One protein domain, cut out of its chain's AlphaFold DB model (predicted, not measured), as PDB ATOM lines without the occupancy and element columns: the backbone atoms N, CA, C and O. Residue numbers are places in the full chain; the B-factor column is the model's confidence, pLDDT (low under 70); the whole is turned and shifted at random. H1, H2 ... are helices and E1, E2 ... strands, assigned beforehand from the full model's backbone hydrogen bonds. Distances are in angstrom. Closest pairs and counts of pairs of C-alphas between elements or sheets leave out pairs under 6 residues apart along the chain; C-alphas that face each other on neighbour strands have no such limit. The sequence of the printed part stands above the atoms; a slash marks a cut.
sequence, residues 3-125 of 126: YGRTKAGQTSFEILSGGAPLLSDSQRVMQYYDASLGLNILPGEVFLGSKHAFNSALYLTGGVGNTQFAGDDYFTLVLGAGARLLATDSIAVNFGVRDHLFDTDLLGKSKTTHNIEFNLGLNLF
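This is residues 3 to 125 of the 126 residues of the protein "Outer membrane beta-barrel domain-containing protein" of Chromatiales bacterium (UniProt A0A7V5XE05). One long antiparallel sheet of six strands is curled like part of a barrel, left open between its edge strands E1 and E6, with the small helix H1 and a long loop off one end. At the other end the hairpin of E2 and E3 bends toward its tip, and residues 15 to 20 of the loop end stick out free. The printed part has 123 residues, with E1, H1, E2, E3, E4, E5 and E6 in that order along the chain, and the sheet has the order E1, E2, E3, E4, E5, E6. The class is mostly strand, and the whole is loose, with a radius of gyration of the C-alphas of 19.0 A and spans of 60 by 27 by 22 A, a rod.

E1 is residues 3 to 7, 14.3 A long, beginning at C-alpha 3 at (27.269, 15.623, 41.539). H1 is residues 12 to 16, 5.9 A long, with C-alpha 12 at (10.847, 20.172, 19.111). E2, residues 29 to 48, is 40.4 A long and bends by 96 degrees at residue 44. E3, residues 52 to 69, is 45.0 A long and bends by 74 degrees at residue 66. E4, residues 72 to 88, is 44.0 A long and bends by 66 degrees at residue 75. E5 is residues 91 to 104, 40.1 A long. E6 is residues 111 to 124, 40.4 A long, ending at C-alpha 124 at (20.921, 13.040, 60.792).

The sheet is twisted, with C-alphas up to 9.1 A off its best plane, and the way across it turns by 122 degrees. E1 and E2 are antiparallel at 113 degrees, with N 4 and O 32 within hydrogen-bond range at 3.0 A. E2, E3, E4, E5 and E6 form a meander, each strand the antiparallel neighbour of the one before. The hairpin of E2 and E3 has N 44 and O 56 at 2.9 A. The hairpin of E3 and E4 has N 61 and O 80 at 2.8 A. The hairpin of E4 and E5 has N 83 and O 95 at 2.8 A. The hairpin of E5 and E6 has N 94 and O 121 at 2.8 A. The edge strands E1 and E6 are apart. H1 is not on the sheet, with 0 pairs of C-alphas within 10 A, and in H1 every O i to N i+4 pair is within hydrogen-bond range.

The two C-alphas farthest apart are those of Gly 19 and Lys 51, 60.3 A. The printed part runs from 3 to 125 and has no cut. The link from H1 to E2, 12 residues, is long. The mean pLDDT of the printed part is 92.0, and residues 18 to 19 are under 70.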
ATOM      1  N   TYR A   3      27.135  16.238  42.854       95.19
ATOM      2  CA  TYR A   3      27.269  15.623  41.539       95.19
ATOM      3  C   TYR A   3      25.895  15.122  41.111       95.19
ATOM      4  O   TYR A   3      25.181  14.526  41.921       95.19
ATOM      5  N   GLY A   4      25.544  15.334  39.849       94.50
ATOM      6  CA  GLY A   4      24.292  14.852  39.292       94.50
ATOM      7  C   GLY A   4      24.412  14.511  37.817       94.50
ATOM      8  O   GLY A   4      25.343  14.922  37.124       94.50
ATOM      9  N   ARG A   5      23.462  13.702  37.345       95.38
ATOM     10  CA  ARG A   5      23.404  13.215  35.969       95.38
ATOM     11  C   ARG A   5      21.956  13.010  35.543       95.38
ATOM     12  O   ARG A   5      21.172  12.420  36.279       95.38
ATOM     13  N   THR A   6      21.619  13.445  34.335       94.31
ATOM     14  CA  THR A   6      20.291  13.270  33.736       94.31
ATOM     15  C   THR A   6      20.396  13.077  32.222       94.31
ATOM     16  O   THR A   6      21.408  13.419  31.614       94.31
ATOM     17  N   LYS A   7      19.368  12.497  31.594       93.81
ATOM     18  CA  LYS A   7      19.288  12.365  30.132       93.81
ATOM     19  C   LYS A   7      18.317  13.413  29.594       93.81
ATOM     20  O   LYS A   7      17.139  13.395  29.939       93.81
ATOM     21  N   ALA A   8      18.811  14.302  28.739       91.06
ATOM     22  CA  ALA A   8      17.994  15.305  28.073       91.06
ATOM     23  C   ALA A   8      17.058  14.669  27.032       91.06
ATOM     24  O   ALA A   8      17.395  13.673  26.381       91.06
ATOM     25  N   GLY A   9      15.881  15.275  26.869       88.56
ATOM     26  CA  GLY A   9      14.901  14.884  25.860       88.56
ATOM     27  C   GLY A   9      15.291  15.296  24.438       88.56
ATOM     28  O   GLY A   9      16.374  15.828  24.178       88.56
ATOM     29  N   GLN A  10      14.385  15.038  23.498       86.19
ATOM     30  CA  GLN A  10      14.487  15.556  22.136       86.19
ATOM     31  C   GLN A  10      13.956  16.984  22.065       86.19
ATOM     32  O   GLN A  10      13.003  17.349  22.755       86.19
ATOM     33  N   THR A  11      14.576  17.794  21.216       84.50
ATOM     34  CA  THR A  11      14.079  19.137  20.918       84.50
ATOM     35  C   THR A  11      12.849  19.064  20.011       84.50
ATOM     36  O   THR A  11      12.686  18.117  19.240       84.50
ATOM     37  N   SER A  12      11.997  20.095  20.027       84.19
ATOM     38  CA  SER A  12      10.847  20.172  19.111       84.19
ATOM     39  C   SER A  12      11.264  20.107  17.642       84.19
ATOM     40  O   SER A  12      10.524  19.574  16.823       84.19
ATOM     41  N   PHE A  13      12.456  20.612  17.308       83.75
ATOM     42  CA  PHE A  13      13.021  20.476  15.969       83.75
ATOM     43  C   PHE A  13      13.210  19.002  15.601       83.75
ATOM     44  O   PHE A  13      12.727  18.575  14.563       83.75
ATOM     45  N   GLU A  14      13.846  18.206  16.458       82.25
ATOM     46  CA  GLU A  14      14.084  16.779  16.200       82.25
ATOM     47  C   GLU A  14      12.781  15.977  16.112       82.25
ATOM     48  O   GLU A  14      12.675  15.070  15.293       82.25
ATOM     49  N   ILE A  15      11.775  16.340  16.912       84.38
ATOM     50  CA  ILE A  15      10.472  15.664  16.906       84.38
ATOM     51  C   ILE A  15       9.668  16.009  15.642       84.38
ATOM     52  O   ILE A  15       9.044  15.130  15.054       84.38
ATOM     53  N   LEU A  16       9.652  17.282  15.225       83.81
ATOM     54  CA  LEU A  16       8.747  17.775  14.177       83.81
ATOM     55  C   LEU A  16       9.366  17.810  12.776       83.81
ATOM     56  O   LEU A  16       8.633  17.745  11.794       83.81
ATOM     57  N   SER A  17      10.688  17.944  12.658       78.94
ATOM     58  CA  SER A  17      11.350  18.092  11.352       78.94
ATOM     59  C   SER A  17      11.532  16.771  10.603       78.94
ATOM     60  O   SER A  17      11.793  16.797   9.403       78.94
ATOM     61  N   GLY A  18      11.444  15.625  11.291       68.75
ATOM     62  CA  GLY A  18      11.801  14.316  10.726       68.75
ATOM     63  C   GLY A  18      13.274  14.204  10.299       68.75
ATOM     64  O   GLY A  18      13.643  13.246   9.622       68.75
ATOM     65  N   GLY A  19      14.102  15.194  10.653       69.00
ATOM     66  CA  GLY A  19      15.523  15.249  10.336       69.00
ATOM     67  C   GLY A  19      16.369  14.344  11.230       69.00
ATOM     68  O   GLY A  19      15.892  13.767  12.209       69.00
ATOM     69  N   ALA A  20      17.655  14.229  10.891       76.88
ATOM     70  CA  ALA A  20      18.613  13.507  11.722       76.88
ATOM     71  C   ALA A  20      18.718  14.147  13.128       76.88
ATOM     72  O   ALA A  20      18.636  15.375  13.238       76.88
ATOM     73  N   PRO A  21      18.916  13.347  14.194       78.38
ATOM     74  CA  PRO A  21      19.072  13.863  15.552       78.38
ATOM     75  C   PRO A  21      20.222  14.874  15.654       78.38
ATOM     76  O   PRO A  21      21.306  14.629  15.128       78.38
ATOM     77  N   LEU A  22      20.002  15.976  16.378       84.19
ATOM     78  CA  LEU A  22      21.022  16.997  16.654       84.19
ATOM     79  C   LEU A  22      22.094  16.474  17.615       84.19
ATOM     80  O   LEU A  22      23.256  16.850  17.515       84.19
ATOM     81  N   LEU A  23      21.690  15.607  18.547       88.19
ATOM     82  CA  LEU A  23      22.566  14.995  19.541       88.19
ATOM     83  C   LEU A  23      22.483  13.471  19.464       88.19
ATOM     84  O   LEU A  23      21.387  12.895  19.422       88.19
ATOM     85  N   SER A  24      23.644  12.821  19.535       88.94
ATOM     86  CA  SER A  24      23.732  11.382  19.796       88.94
ATOM     87  C   SER A  24      23.235  11.039  21.206       88.94
ATOM     88  O   SER A  24      23.128  11.901  22.082       88.94
ATOM     89  N   ASP A  25      22.941   9.764  21.460       88.12
ATOM     90  CA  ASP A  25      22.465   9.317  22.775       88.12
ATOM     91  C   ASP A  25      23.441   9.615  23.921       88.12
ATOM     92  O   ASP A  25      23.000   9.912  25.034       88.12
ATOM     93  N   SER A  26      24.752   9.562  23.663       88.88
ATOM     94  CA  SER A  26      25.779   9.906  24.652       88.88
ATOM     95  C   SER A  26      25.819  11.407  24.922       88.88
ATOM     96  O   SER A  26      25.893  11.812  26.077       88.88
ATOM     97  N   GLN A  27      25.689  12.235  23.884       91.88
ATOM     98  CA  GLN A  27      25.670  13.695  24.001       91.88
ATOM     99  C   GLN A  27      24.422  14.231  24.720       91.88
ATOM    100  O   GLN A  27      24.433  15.356  25.216       91.88
ATOM    101  N   ARG A  28      23.351  13.433  24.822       93.38
ATOM    102  CA  ARG A  28      22.160  13.777  25.620       93.38
ATOM    103  C   ARG A  28      22.340  13.572  27.113       93.38
ATOM    104  O   ARG A  28      21.486  14.001  27.888       93.38
ATOM    105  N   VAL A  29      23.388  12.877  27.531       95.31
ATOM    106  CA  VAL A  29      23.689  12.744  28.948       95.31
ATOM    107  C   VAL A  29      24.270  14.067  29.422       95.31
ATOM    108  O   VAL A  29      25.375  14.436  29.040       95.31
ATOM    109  N   MET A  30      23.521  14.757  30.272       94.88
ATOM    110  CA  MET A  30      24.016  15.902  31.014       94.88
ATOM    111  C   MET A  30      24.534  15.424  32.362       94.88
ATOM    112  O   MET A  30      23.859  14.658  33.055       94.88
ATOM    113  N   GLN A  31      25.708  15.893  32.755       96.56
ATOM    114  CA  GLN A  31      26.246  15.678  34.092       96.56
ATOM    115  C   GLN A  31      26.846  16.967  34.625       96.56
ATOM    116  O   GLN A  31      27.309  17.796  33.852       96.56
ATOM    117  N   TYR A  32      26.831  17.149  35.934       96.69
ATOM    118  CA  TYR A  32      27.376  18.347  36.556       96.69
ATOM    119  C   TYR A  32      28.009  18.017  37.893       96.69
ATOM    120  O   TYR A  32      27.639  17.048  38.564       96.69
ATOM    121  N   TYR A  33      28.955  18.859  38.282       96.88
ATOM    122  CA  TYR A  33      29.484  18.903  39.630       96.88
ATOM    123  C   TYR A  33      29.680  20.350  40.070       96.88
ATOM    124  O   TYR A  33      30.079  21.203  39.280       96.88
ATOM    125  N   ASP A  34      29.421  20.628  41.343       96.69
ATOM    126  CA  ASP A  34      29.557  21.975  41.896       96.69
ATOM    127  C   ASP A  34      30.058  21.978  43.338       96.69
ATOM    128  O   ASP A  34      29.950  20.996  44.083       96.69
ATOM    129  N   ALA A  35      30.594  23.126  43.735       97.44
ATOM    130  CA  ALA A  35      30.836  23.481  45.119       97.44
ATOM    131  C   ALA A  35      30.040  24.744  45.454       97.44
ATOM    132  O   ALA A  35      30.149  25.763  44.774       97.44
ATOM    133  N   SER A  36      29.270  24.669  46.537       96.12
ATOM    134  CA  SER A  36      28.347  25.721  46.952       96.12
ATOM    135  C   SER A  36      28.518  26.041  48.433       96.12
ATOM    136  O   SER A  36      28.722  25.143  49.255       96.12
ATOM    137  N   LEU A  37      28.404  27.323  48.766       96.75
ATOM    138  CA  LEU A  37      28.301  27.832  50.129       96.75
ATOM    139  C   LEU A  37      26.852  28.225  50.411       96.75
ATOM    140  O   LEU A  37      26.116  28.597  49.498       96.75
ATOM    141  N   GLY A  38      26.443  28.135  51.677       94.62
ATOM    142  CA  GLY A  38      25.088  28.460  52.109       94.62
ATOM    143  C   GLY A  38      25.066  29.443  53.274       94.62
ATOM    144  O   GLY A  38      25.900  29.356  54.172       94.62
ATOM    145  N   LEU A  39      24.089  30.349  53.266       95.31
ATOM    146  CA  LEU A  39      23.820  31.302  54.339       95.31
ATOM    147  C   LEU A  39      22.378  31.136  54.823       95.31
ATOM    148  O   LEU A  39      21.442  31.237  54.031       95.31
ATOM    149  N   ASN A  40      22.196  30.926  56.127       94.50
ATOM    150  CA  ASN A  40      20.876  30.980  56.752       94.50
ATOM    151  C   ASN A  40      20.433  32.440  56.839       94.50
ATOM    152  O   ASN A  40      21.132  33.259  57.430       94.50
ATOM    153  N   ILE A  41      19.277  32.750  56.263       93.62
ATOM    154  CA  ILE A  41      18.769  34.123  56.181       93.62
ATOM    155  C   ILE A  41      17.620  34.382  57.150       93.62
ATOM    156  O   ILE A  41      17.478  35.497  57.637       93.62
ATOM    157  N   LEU A  42      16.805  33.364  57.437       91.31
ATOM    158  CA  LEU A  42      15.617  33.506  58.274       91.31
ATOM    159  C   LEU A  42      15.459  32.265  59.157       91.31
ATOM    160  O   LEU A  42      15.038  31.219  58.653       91.31
ATOM    161  N   PRO A  43      15.801  32.346  60.453       89.56
ATOM    162  CA  PRO A  43      15.359  31.359  61.424       89.56
ATOM    163  C   PRO A  43      13.860  31.544  61.683       89.56
ATOM    164  O   PRO A  43      13.371  32.672  61.757       89.56
ATOM    165  N   GLY A  44      13.123  30.448  61.818       88.06
ATOM    166  CA  GLY A  44      11.686  30.504  62.054       88.06
ATOM    167  C   GLY A  44      11.126  29.219  62.638       88.06
ATOM    168  O   GLY A  44      11.846  28.253  62.883       88.06
ATOM    169  N   GLU A  45       9.813  29.188  62.804       89.75
ATOM    170  CA  GLU A  45       9.078  28.035  63.317       89.75
ATOM    171  C   GLU A  45       7.903  27.742  62.382       89.75
ATOM    172  O   GLU A  45       7.173  28.648  61.974       89.75
ATOM    173  N   VAL A  46       7.748  26.476  62.000       85.94
ATOM    174  CA  VAL A  46       6.630  26.006  61.181       85.94
ATOM    175  C   VAL A  46       5.658  25.263  62.080       85.94
ATOM    176  O   VAL A  46       6.013  24.270  62.714       85.94
ATOM    177  N   PHE A  47       4.410  25.718  62.088       86.94
ATOM    178  CA  PHE A  47       3.331  25.093  62.841       86.94
ATOM    179  C   PHE A  47       2.531  24.163  61.929       86.94
ATOM    180  O   PHE A  47       1.935  24.601  60.944       86.94
ATOM    181  N   LEU A  48       2.497  22.872  62.260       81.62
ATOM    182  CA  LEU A  48       1.646  21.888  61.594       81.62
ATOM    183  C   LEU A  48       0.445  21.569  62.495       81.62
ATOM    184  O   LEU A  48       0.501  20.742  63.410       81.62
ATOM    185  N   GLY A  49      -0.667  22.254  62.218       83.50
ATOM    186  CA  GLY A  49      -1.870  22.216  63.050       83.50
ATOM    187  C   GLY A  49      -1.688  22.958  64.379       83.50
ATOM    188  O   GLY A  49      -0.792  23.779  64.530       83.50
ATOM    189  N   SER A  50      -2.547  22.669  65.358       80.12
ATOM    190  CA  SER A  50      -2.522  23.329  66.676       80.12
ATOM    191  C   SER A  50      -1.576  22.683  67.693       80.12
ATOM    192  O   SER A  50      -1.471  23.174  68.814       80.12
ATOM    193  N   LYS A  51      -0.936  21.559  67.343       83.31
ATOM    194  CA  LYS A  51      -0.194  20.714  68.297       83.31
ATOM    195  C   LYS A  51       1.287  20.523  67.986       83.31
ATOM    196  O   LYS A  51       1.995  20.034  68.857       83.31
ATOM    197  N   HIS A  52       1.750  20.866  66.787       80.75
ATOM    198  CA  HIS A  52       3.139  20.628  66.400       80.75
ATOM    199  C   HIS A  52       3.782  21.914  65.905       80.75
ATOM    200  O   HIS A  52       3.270  22.550  64.985       80.75
ATOM    201  N   ALA A  53       4.913  22.251  66.509       86.81
ATOM    202  CA  ALA A  53       5.775  23.350  66.125       86.81
ATOM    203  C   ALA A  53       7.166  22.784  65.837       86.81
ATOM    204  O   ALA A  53       7.693  22.004  66.632       86.81
ATOM    205  N   PHE A  54       7.726  23.126  64.681       88.75
ATOM    206  CA  PHE A  54       9.015  22.625  64.224       88.75
ATOM    207  C   PHE A  54       9.955  23.783  63.933       88.75
ATOM    208  O   PHE A  54       9.615  24.694  63.175       88.75
ATOM    209  N   ASN A  55      11.170  23.703  64.469       91.62
ATOM    210  CA  ASN A  55      12.215  24.662  64.144       91.62
ATOM    211  C   ASN A  55      12.549  24.578  62.654       91.62
ATOM    212  O   ASN A  55      12.729  23.497  62.089       91.62
ATOM    213  N   SER A  56      12.656  25.733  62.015       92.38
ATOM    214  CA  SER A  56      12.920  25.840  60.588       92.38
ATOM    215  C   SER A  56      13.940  26.929  60.284       92.38
ATOM    216  O   SER A  56      14.171  27.845  61.074       92.38
ATOM    217  N   ALA A  57      14.573  26.821  59.125       94.25
ATOM    218  CA  ALA A  57      15.454  27.856  58.613       94.25
ATOM    219  C   ALA A  57      15.316  27.957  57.097       94.25
ATOM    220  O   ALA A  57      15.362  26.941  56.399       94.25
ATOM    221  N   LEU A  58      15.201  29.182  56.590       95.62
ATOM    222  CA  LEU A  58      15.405  29.467  55.175       95.62
ATOM    223  C   LEU A  58      16.862  29.840  54.939       95.62
ATOM    224  O   LEU A  58      17.463  30.591  55.715       95.62
ATOM    225  N   TYR A  59      17.417  29.323  53.853       96.00
ATOM    226  CA  TYR A  59      18.801  29.545  53.475       96.00
ATOM    227  C   TYR A  59      18.925  29.832  51.982       96.00
ATOM    228  O   TYR A  59      18.134  29.357  51.169       96.00
ATOM    229  N   LEU A  60      19.948  30.602  51.634       97.44
ATOM    230  CA  LEU A  60      20.381  30.826  50.259       97.44
ATOM    231  C   LEU A  60      21.687  30.083  50.020       97.44
ATOM    232  O   LEU A  60      22.489  29.933  50.941       97.44
ATOM    233  N   THR A  61      21.910  29.642  48.788       97.50
ATOM    234  CA  THR A  61      23.159  29.015  48.358       97.50
ATOM    235  C   THR A  61      23.717  29.705  47.127       97.50
ATOM    236  O   THR A  61      22.973  30.047  46.211       97.50
ATOM    237  N   GLY A  62      25.034  29.864  47.093       97.81
ATOM    238  CA  GLY A  62      25.771  30.345  45.931       97.81
ATOM    239  C   GLY A  62      27.002  29.481  45.714       97.81
ATOM    240  O   GLY A  62      27.705  29.142  46.669       97.81
ATOM    241  N   GLY A  63      27.249  29.103  44.469       97.06
ATOM    242  CA  GLY A  63      28.306  28.173  44.125       97.06
ATOM    243  C   GLY A  63      28.749  28.279  42.682       97.06
ATOM    244  O   GLY A  63      28.176  29.007  41.875       97.06
ATOM    245  N   VAL A  64      29.797  27.533  42.375       98.31
ATOM    246  CA  VAL A  64      30.350  27.415  41.030       98.31
ATOM    247  C   VAL A  64      30.689  25.962  40.750       98.31
ATOM    248  O   VAL A  64      30.973  25.178  41.662       98.31
ATOM    249  N   GLY A  65      30.662  25.597  39.480       97.12
ATOM    250  CA  GLY A  65      30.872  24.229  39.053       97.12
ATOM    251  C   GLY A  65      31.091  24.109  37.560       97.12
ATOM    252  O   GLY A  65      31.383  25.082  36.859       97.12
ATOM    253  N   ASN A  66      30.936  22.887  37.082       97.75
ATOM    254  CA  ASN A  66      30.998  22.555  35.675       97.75
ATOM    255  C   ASN A  66      29.799  21.679  35.302       97.75
ATOM    256  O   ASN A  66      29.411  20.793  36.067       97.75
ATOM    257  N   THR A  67      29.236  21.943  34.129       97.44
ATOM    258  CA  THR A  67      28.188  21.135  33.510       97.44
ATOM    259  C   THR A  67      28.721  20.614  32.190       97.44
ATOM    260  O   THR A  67      29.127  21.402  31.346       97.44
ATOM    261  N   GLN A  68      28.682  19.306  31.992       96.62
ATOM    262  CA  GLN A  68      28.998  18.672  30.724       96.62
ATOM    263  C   GLN A  68      27.704  18.304  30.002       96.62
ATOM    264  O   GLN A  68      26.863  17.581  30.549       96.62
ATOM    265  N   PHE A  69      27.543  18.791  28.773       95.62
ATOM    266  CA  PHE A  69      26.379  18.515  27.936       95.62
ATOM    267  C   PHE A  69      26.719  18.651  26.451       95.62
ATOM    268  O   PHE A  69      27.572  19.445  26.075       95.62
ATOM    269  N   ALA A  70      26.061  17.873  25.590       93.25
ATOM    270  CA  ALA A  70      26.272  17.887  24.139       93.25
ATOM    271  C   ALA A  70      27.708  17.564  23.656       93.25
ATOM    272  O   ALA A  70      27.979  17.627  22.460       93.25
ATOM    273  N   GLY A  71      28.586  17.099  24.549       91.06
ATOM    274  CA  GLY A  71      29.999  16.837  24.260       91.06
ATOM    275  C   GLY A  71      30.946  17.960  24.691       91.06
ATOM    276  O   GLY A  71      32.151  17.785  24.543       91.06
ATOM    277  N   ASP A  72      30.416  19.041  25.267       94.62
ATOM    278  CA  ASP A  72      31.177  20.197  25.737       94.62
ATOM    279  C   ASP A  72      31.068  20.369  27.256       94.62
ATOM    280  O   ASP A  72      30.129  19.880  27.892       94.62
ATOM    281  N   ASP A  73      32.027  21.105  27.818       96.31
ATOM    282  CA  ASP A  73      32.128  21.433  29.237       96.31
ATOM    283  C   ASP A  73      31.881  22.930  29.463       96.31
ATOM    284  O   ASP A  73      32.548  23.790  28.884       96.31
ATOM    285  N   TYR A  74      30.962  23.250  30.368       97.00
ATOM    286  CA  TYR A  74      30.506  24.611  30.624       97.00
ATOM    287  C   TYR A  74      30.805  25.039  32.058       97.00
ATOM    288  O   TYR A  74      30.386  24.384  33.016       97.00
ATOM    289  N   PHE A  75      31.473  26.184  32.229       97.56
ATOM    290  CA  PHE A  75      31.515  26.841  33.535       97.56
ATOM    291  C   PHE A  75      30.091  27.194  33.966       97.56
ATOM    292  O   PHE A  75      29.331  27.779  33.198       97.56
ATOM    293  N   THR A  76      29.731  26.814  35.189       98.00
ATOM    294  CA  THR A  76      28.361  26.927  35.688       98.00
ATOM    295  C   THR A  76      28.336  27.722  36.985       98.00
ATOM    296  O   THR A  76      29.005  27.358  37.954       98.00
ATOM    297  N   LEU A  77      27.534  28.783  37.017       98.12
ATOM    298  CA  LEU A  77      27.144  29.461  38.250       98.12
ATOM    299  C   LEU A  77      25.928  28.736  38.833       98.12
ATOM    300  O   LEU A  77      24.963  28.481  38.118       98.12
ATOM    301  N   VAL A  78      25.963  28.425  40.127       98.06
ATOM    302  CA  VAL A  78      24.853  27.762  40.819       98.06
ATOM    303  C   VAL A  78      24.277  28.709  41.858       98.06
ATOM    304  O   VAL A  78      24.959  29.101  42.805       98.06
ATOM    305  N   LEU A  79      23.011  29.073  41.691       98.06
ATOM    306  CA  LEU A  79      22.264  29.887  42.648       98.06
ATOM    307  C   LEU A  79      21.115  29.061  43.201       98.06
ATOM    308  O   LEU A  79      20.443  28.358  42.458       98.06
ATOM    309  N   GLY A  80      20.867  29.136  44.501       97.31
ATOM    310  CA  GLY A  80      19.800  28.349  45.097       97.31
ATOM    311  C   GLY A  80      19.226  28.944  46.362       97.31
ATOM    312  O   GLY A  80      19.782  29.852  46.981       97.31
ATOM    313  N   ALA A  81      18.085  28.395  46.740       97.50
ATOM    314  CA  ALA A  81      17.397  28.688  47.978       97.50
ATOM    315  C   ALA A  81      16.785  27.398  48.513       97.50
ATOM    316  O   ALA A  81      16.426  26.496  47.755       97.50
ATOM    317  N   GLY A  82      16.643  27.305  49.826       96.44
ATOM    318  CA  GLY A  82      16.014  26.149  50.430       96.44
ATOM    319  C   GLY A  82      15.449  26.419  51.806       96.44
ATOM    320  O   GLY A  82      15.694  27.450  52.434       96.44
ATOM    321  N   ALA A  83      14.671  25.447  52.257       95.12
ATOM    322  CA  ALA A  83      14.076  25.394  53.573       95.12
ATOM    323  C   ALA A  83      14.565  24.136  54.288       95.12
ATOM    324  O   ALA A  83      14.620  23.049  53.710       95.12
ATOM    325  N   ARG A  84      14.922  24.286  55.558       95.12
ATOM    326  CA  ARG A  84      15.231  23.190  56.473       95.12
ATOM    327  C   ARG A  84      14.176  23.156  57.562       95.12
ATOM    328  O   ARG A  84      13.853  24.202  58.113       95.12
ATOM    329  N   LEU A  85      13.698  21.967  57.893       94.50
ATOM    330  CA  LEU A  85      12.785  21.714  58.999       94.50
ATOM    331  C   LEU A  85      13.390  20.644  59.906       94.50
ATOM    332  O   LEU A  85      13.713  19.550  59.448       94.50
ATOM    333  N   LEU A  86      13.565  20.965  61.183       93.19
ATOM    334  CA  LEU A  86      13.994  20.025  62.214       93.19
ATOM    335  C   LEU A  86      12.771  19.225  62.654       93.19
ATOM    336  O   LEU A  86      11.910  19.739  63.360       93.19
ATOM    337  N   ALA A  87      12.681  17.981  62.190       88.62
ATOM    338  CA  ALA A  87      11.601  17.073  62.559       88.62
ATOM    339  C   ALA A  87      11.765  16.569  64.002       88.62
ATOM    340  O   ALA A  87      10.776  16.337  64.691       88.62
ATOM    341  N   THR A  88      13.015  16.406  64.447       88.31
ATOM    342  CA  THR A  88      13.415  16.102  65.829       88.31
ATOM    343  C   THR A  88      14.780  16.744  66.107       88.31
ATOM    344  O   THR A  88      15.408  17.266  65.184       88.31
ATOM    345  N   ASP A  89      15.287  16.631  67.338       87.94
ATOM    346  CA  ASP A  89      16.629  17.109  67.710       87.94
ATOM    347  C   ASP A  89      17.760  16.437  66.904       87.94
ATOM    348  O   ASP A  89      18.844  16.999  66.757       87.94
ATOM    349  N   SER A  90      17.496  15.261  66.324       91.81
ATOM    350  CA  SER A  90      18.475  14.469  65.570       91.81
ATOM    351  C   SER A  90      18.152  14.330  64.083       91.81
ATOM    352  O   SER A  90      18.945  13.747  63.351       91.81
ATOM    353  N   ILE A  91      17.009  14.835  63.604       94.56
ATOM    354  CA  ILE A  91      16.564  14.649  62.213       94.56
ATOM    355  C   ILE A  91      16.116  15.979  61.615       94.56
ATOM    356  O   ILE A  91      15.193  16.616  62.125       94.56
ATOM    357  N   ALA A  92      16.691  16.347  60.469       94.75
ATOM    358  CA  ALA A  92      16.212  17.449  59.639       94.75
ATOM    359  C   ALA A  92      15.799  16.986  58.241       94.75
ATOM    360  O   ALA A  92      16.484  16.195  57.597       94.75
ATOM    361  N   VAL A  93      14.716  17.569  57.741       95.31
ATOM    362  CA  VAL A  93      14.294  17.498  56.343       95.31
ATOM    363  C   VAL A  93      14.722  18.788  55.653       95.31
ATOM    364  O   VAL A  93      14.571  19.874  56.211       95.31
ATOM    365  N   ASN A  94      15.252  18.691  54.439       95.12
ATOM    366  CA  ASN A  94      15.633  19.843  53.631       95.12
ATOM    367  C   ASN A  94      14.954  19.752  52.279       95.12
ATOM    368  O   ASN A  94      15.038  18.724  51.615       95.12
ATOM    369  N   PHE A  95      14.360  20.853  51.861       96.50
ATOM    370  CA  PHE A  95      13.917  21.064  50.499       96.50
ATOM    371  C   PHE A  95      14.736  22.204  49.904       96.50
ATOM    372  O   PHE A  95      15.001  23.194  50.591       96.50
ATOM    373  N   GLY A  96      15.149  22.074  48.653       96.81
ATOM    374  CA  GLY A  96      15.896  23.111  47.965       96.81
ATOM    375  C   GLY A  96      15.555  23.185  46.488       96.81
ATOM    376  O   GLY A  96      15.062  22.232  45.882       96.81
ATOM    377  N   VAL A  97      15.810  24.367  45.944       97.75
ATOM    378  CA  VAL A  97      15.749  24.674  44.521       97.75
ATOM    379  C   VAL A  97      17.074  25.304  44.136       97.75
ATOM    380  O   VAL A  97      17.573  26.187  44.842       97.75
ATOM    381  N   ARG A  98      17.646  24.854  43.025       96.88
ATOM    382  CA  ARG A  98      18.889  25.385  42.469       96.88
ATOM    383  C   ARG A  98      18.709  25.670  40.993       96.88
ATOM    384  O   ARG A  98      17.997  24.951  40.307       96.88
ATOM    385  N   ASP A  99      19.363  26.710  40.520       97.62
ATOM    386  CA  ASP A  99      19.493  27.037  39.113       97.62
ATOM    387  C   ASP A  99      20.960  26.890  38.724       97.62
ATOM    388  O   ASP A  99      21.839  27.474  39.363       97.62
ATOM    389  N   HIS A 100      21.211  26.079  37.703       97.25
ATOM    390  CA  HIS A 100      22.511  25.910  37.074       97.25
ATOM    391  C   HIS A 100      22.548  26.792  35.826       97.25
ATOM    392  O   HIS A 100      21.955  26.449  34.800       97.25
ATOM    393  N   LEU A 101      23.245  27.925  35.929       97.56
ATOM    394  CA  LEU A 101      23.362  28.922  34.873       97.56
ATOM    395  C   LEU A 101      24.680  28.745  34.126       97.56
ATOM    396  O   LEU A 101      25.755  28.829  34.724       97.56
ATOM    397  N   PHE A 102      24.597  28.538  32.818       96.75
ATOM    398  CA  PHE A 102      25.767  28.437  31.950       96.75
ATOM    399  C   PHE A 102      25.444  28.902  30.529       96.75
ATOM    400  O   PHE A 102      24.316  28.754  30.057       96.75
ATOM    401  N   ASP A 103      26.436  29.454  29.836       96.31
ATOM    402  CA  ASP A 103      26.288  29.894  28.449       96.31
ATOM    403  C   ASP A 103      26.630  28.756  27.486       96.31
ATOM    404  O   ASP A 103      27.667  28.117  27.622       96.31
ATOM    405  N   THR A 104      25.767  28.514  26.499       92.69
ATOM    406  CA  THR A 104      25.972  27.515  25.440       92.69
ATOM    407  C   THR A 104      25.629  28.108  24.082       92.69
ATOM    408  O   THR A 104      24.710  28.921  23.948       92.69
ATOM    409  N   ASP A 105      26.360  27.689  23.060       90.38
ATOM    410  CA  ASP A 105      26.181  28.058  21.661       90.38
ATOM    411  C   ASP A 105      25.745  26.870  20.789       90.38
ATOM    412  O   ASP A 105      25.754  26.972  19.563       90.38
ATOM    413  N   LEU A 106      25.258  25.785  21.406       84.38
ATOM    414  CA  LEU A 106      24.856  24.538  20.746       84.38
ATOM    415  C   LEU A 106      23.911  24.723  19.540       84.38
ATOM    416  O   LEU A 106      23.912  23.924  18.608       84.38
ATOM    417  N   LEU A 107      23.090  25.776  19.549       82.62
ATOM    418  CA  LEU A 107      22.141  26.102  18.474       82.62
ATOM    419  C   LEU A 107      22.646  27.213  17.532       82.62
ATOM    420  O   LEU A 107      21.851  27.876  16.865       82.62
ATOM    421  N   GLY A 108      23.959  27.454  17.494       82.50
ATOM    422  CA  GLY A 108      24.628  28.437  16.633       82.50
ATOM    423  C   GLY A 108      24.584  29.884  17.138       82.50
ATOM    424  O   GLY A 108      25.078  30.786  16.462       82.50
ATOM    425  N   LYS A 109      23.991  30.134  18.309       87.81
ATOM    426  CA  LYS A 109      24.006  31.435  18.994       87.81
ATOM    427  C   LYS A 109      24.230  31.226  20.481       87.81
ATOM    428  O   LYS A 109      23.540  30.402  21.077       87.81
ATOM    429  N   SER A 110      25.133  32.018  21.056       90.00
ATOM    430  CA  SER A 110      25.356  32.028  22.499       90.00
ATOM    431  C   SER A 110      24.086  32.455  23.235       90.00
ATOM    432  O   SER A 110      23.442  33.450  22.882       90.00
ATOM    433  N   LYS A 111      23.718  31.659  24.235       93.62
ATOM    434  CA  LYS A 111      22.566  31.854  25.105       93.62
ATOM    435  C   LYS A 111      22.912  31.349  26.503       93.62
ATOM    436  O   LYS A 111      23.387  30.224  26.649       93.62
ATOM    437  N   THR A 112      22.505  32.105  27.517       95.56
ATOM    438  CA  THR A 112      22.456  31.620  28.898       95.56
ATOM    439  C   THR A 112      21.324  30.612  29.066       95.56
ATOM    440  O   THR A 112      20.155  30.878  28.767       95.56
ATOM    441  N   THR A 113      21.682  29.420  29.518       95.00
ATOM    442  CA  THR A 113      20.764  28.337  29.852       95.00
ATOM    443  C   THR A 113      20.536  28.315  31.353       95.00
ATOM    444  O   THR A 113      21.475  28.458  32.125       95.00
ATOM    445  N   HIS A 114      19.275  28.121  31.731       95.94
ATOM    446  CA  HIS A 114      18.838  27.898  33.103       95.94
ATOM    447  C   HIS A 114      18.413  26.441  33.229       95.94
ATOM    448  O   HIS A 114      17.559  25.979  32.464       95.94
ATOM    449  N   ASN A 115      19.002  25.721  34.172       94.69
ATOM    450  CA  ASN A 115      18.666  24.333  34.445       94.69
ATOM    451  C   ASN A 115      18.288  24.193  35.920       94.69
ATOM    452  O   ASN A 115      19.150  24.176  36.799       94.69
ATOM    453  N   ILE A 116      16.979  24.133  36.169       96.00
ATOM    454  CA  ILE A 116      16.405  24.134  37.514       96.00
ATOM    455  C   ILE A 116      16.405  22.719  38.093       96.00
ATOM    456  O   ILE A 116      15.805  21.802  37.532       96.00
ATOM    457  N   GLU A 117      17.027  22.567  39.255       95.19
ATOM    458  CA  GLU A 117      17.038  21.360  40.070       95.19
ATOM    459  C   GLU A 117      16.164  21.558  41.315       95.19
ATOM    460  O   GLU A 117      16.234  22.585  41.990       95.19
ATOM    461  N   PHE A 118      15.385  20.531  41.651       95.81
ATOM    462  CA  PHE A 118      14.717  20.405  42.942       95.81
ATOM    463  C   PHE A 118      15.361  19.273  43.728       95.81
ATOM    464  O   PHE A 118      15.536  18.175  43.198       95.81
ATOM    465  N   ASN A 119      15.650  19.509  45.004       94.00
ATOM    466  CA  ASN A 119      16.245  18.502  45.868       94.00
ATOM    467  C   ASN A 119      15.458  18.347  47.175       94.00
ATOM    468  O   ASN A 119      15.043  19.321  47.803       94.00
ATOM    469  N   LEU A 120      15.292  17.097  47.606       96.25
ATOM    470  CA  LEU A 120      14.739  16.726  48.906       96.25
ATOM    471  C   LEU A 120      15.770  15.858  49.631       96.25
ATOM    472  O   LEU A 120      16.257  14.881  49.066       96.25
ATOM    473  N   GLY A 121      16.127  16.223  50.860       94.25
ATOM    474  CA  GLY A 121      17.186  15.560  51.620       94.25
ATOM    475  C   GLY A 121      16.829  15.340  53.086       94.25
ATOM    476  O   GLY A 121      16.081  16.116  53.681       94.25
ATOM    477  N   LEU A 122      17.412  14.296  53.673       96.06
ATOM    478  CA  LEU A 122      17.322  13.967  55.094       96.06
ATOM    479  C   LEU A 122      18.708  14.089  55.731       96.06
ATOM    480  O   LEU A 122      19.668  13.505  55.235       96.06
ATOM    481  N   ASN A 123      18.795  14.827  56.833       93.88
ATOM    482  CA  ASN A 123      20.006  14.990  57.631       93.88
ATOM    483  C   ASN A 123      19.814  14.325  58.992       93.88
ATOM    484  O   ASN A 123      18.762  14.489  59.613       93.88
ATOM    485  N   LEU A 124      20.854  13.644  59.466       94.75
ATOM    486  CA  LEU A 124      20.921  13.040  60.792       94.75
ATOM    487  C   LEU A 124      22.025  13.726  61.603       94.75
ATOM    488  O   LEU A 124      23.135  13.893  61.097       94.75
ATOM    489  N   PHE A 125      21.717  14.115  62.838       91.38
ATOM    490  CA  PHE A 125      22.659  14.695  63.797       91.38
ATOM    491  C   PHE A 125      22.895  13.696  64.937       91.38
ATOM    492  O   PHE A 125      21.937  13.090  65.422       91.38
TER     493      PHE A 125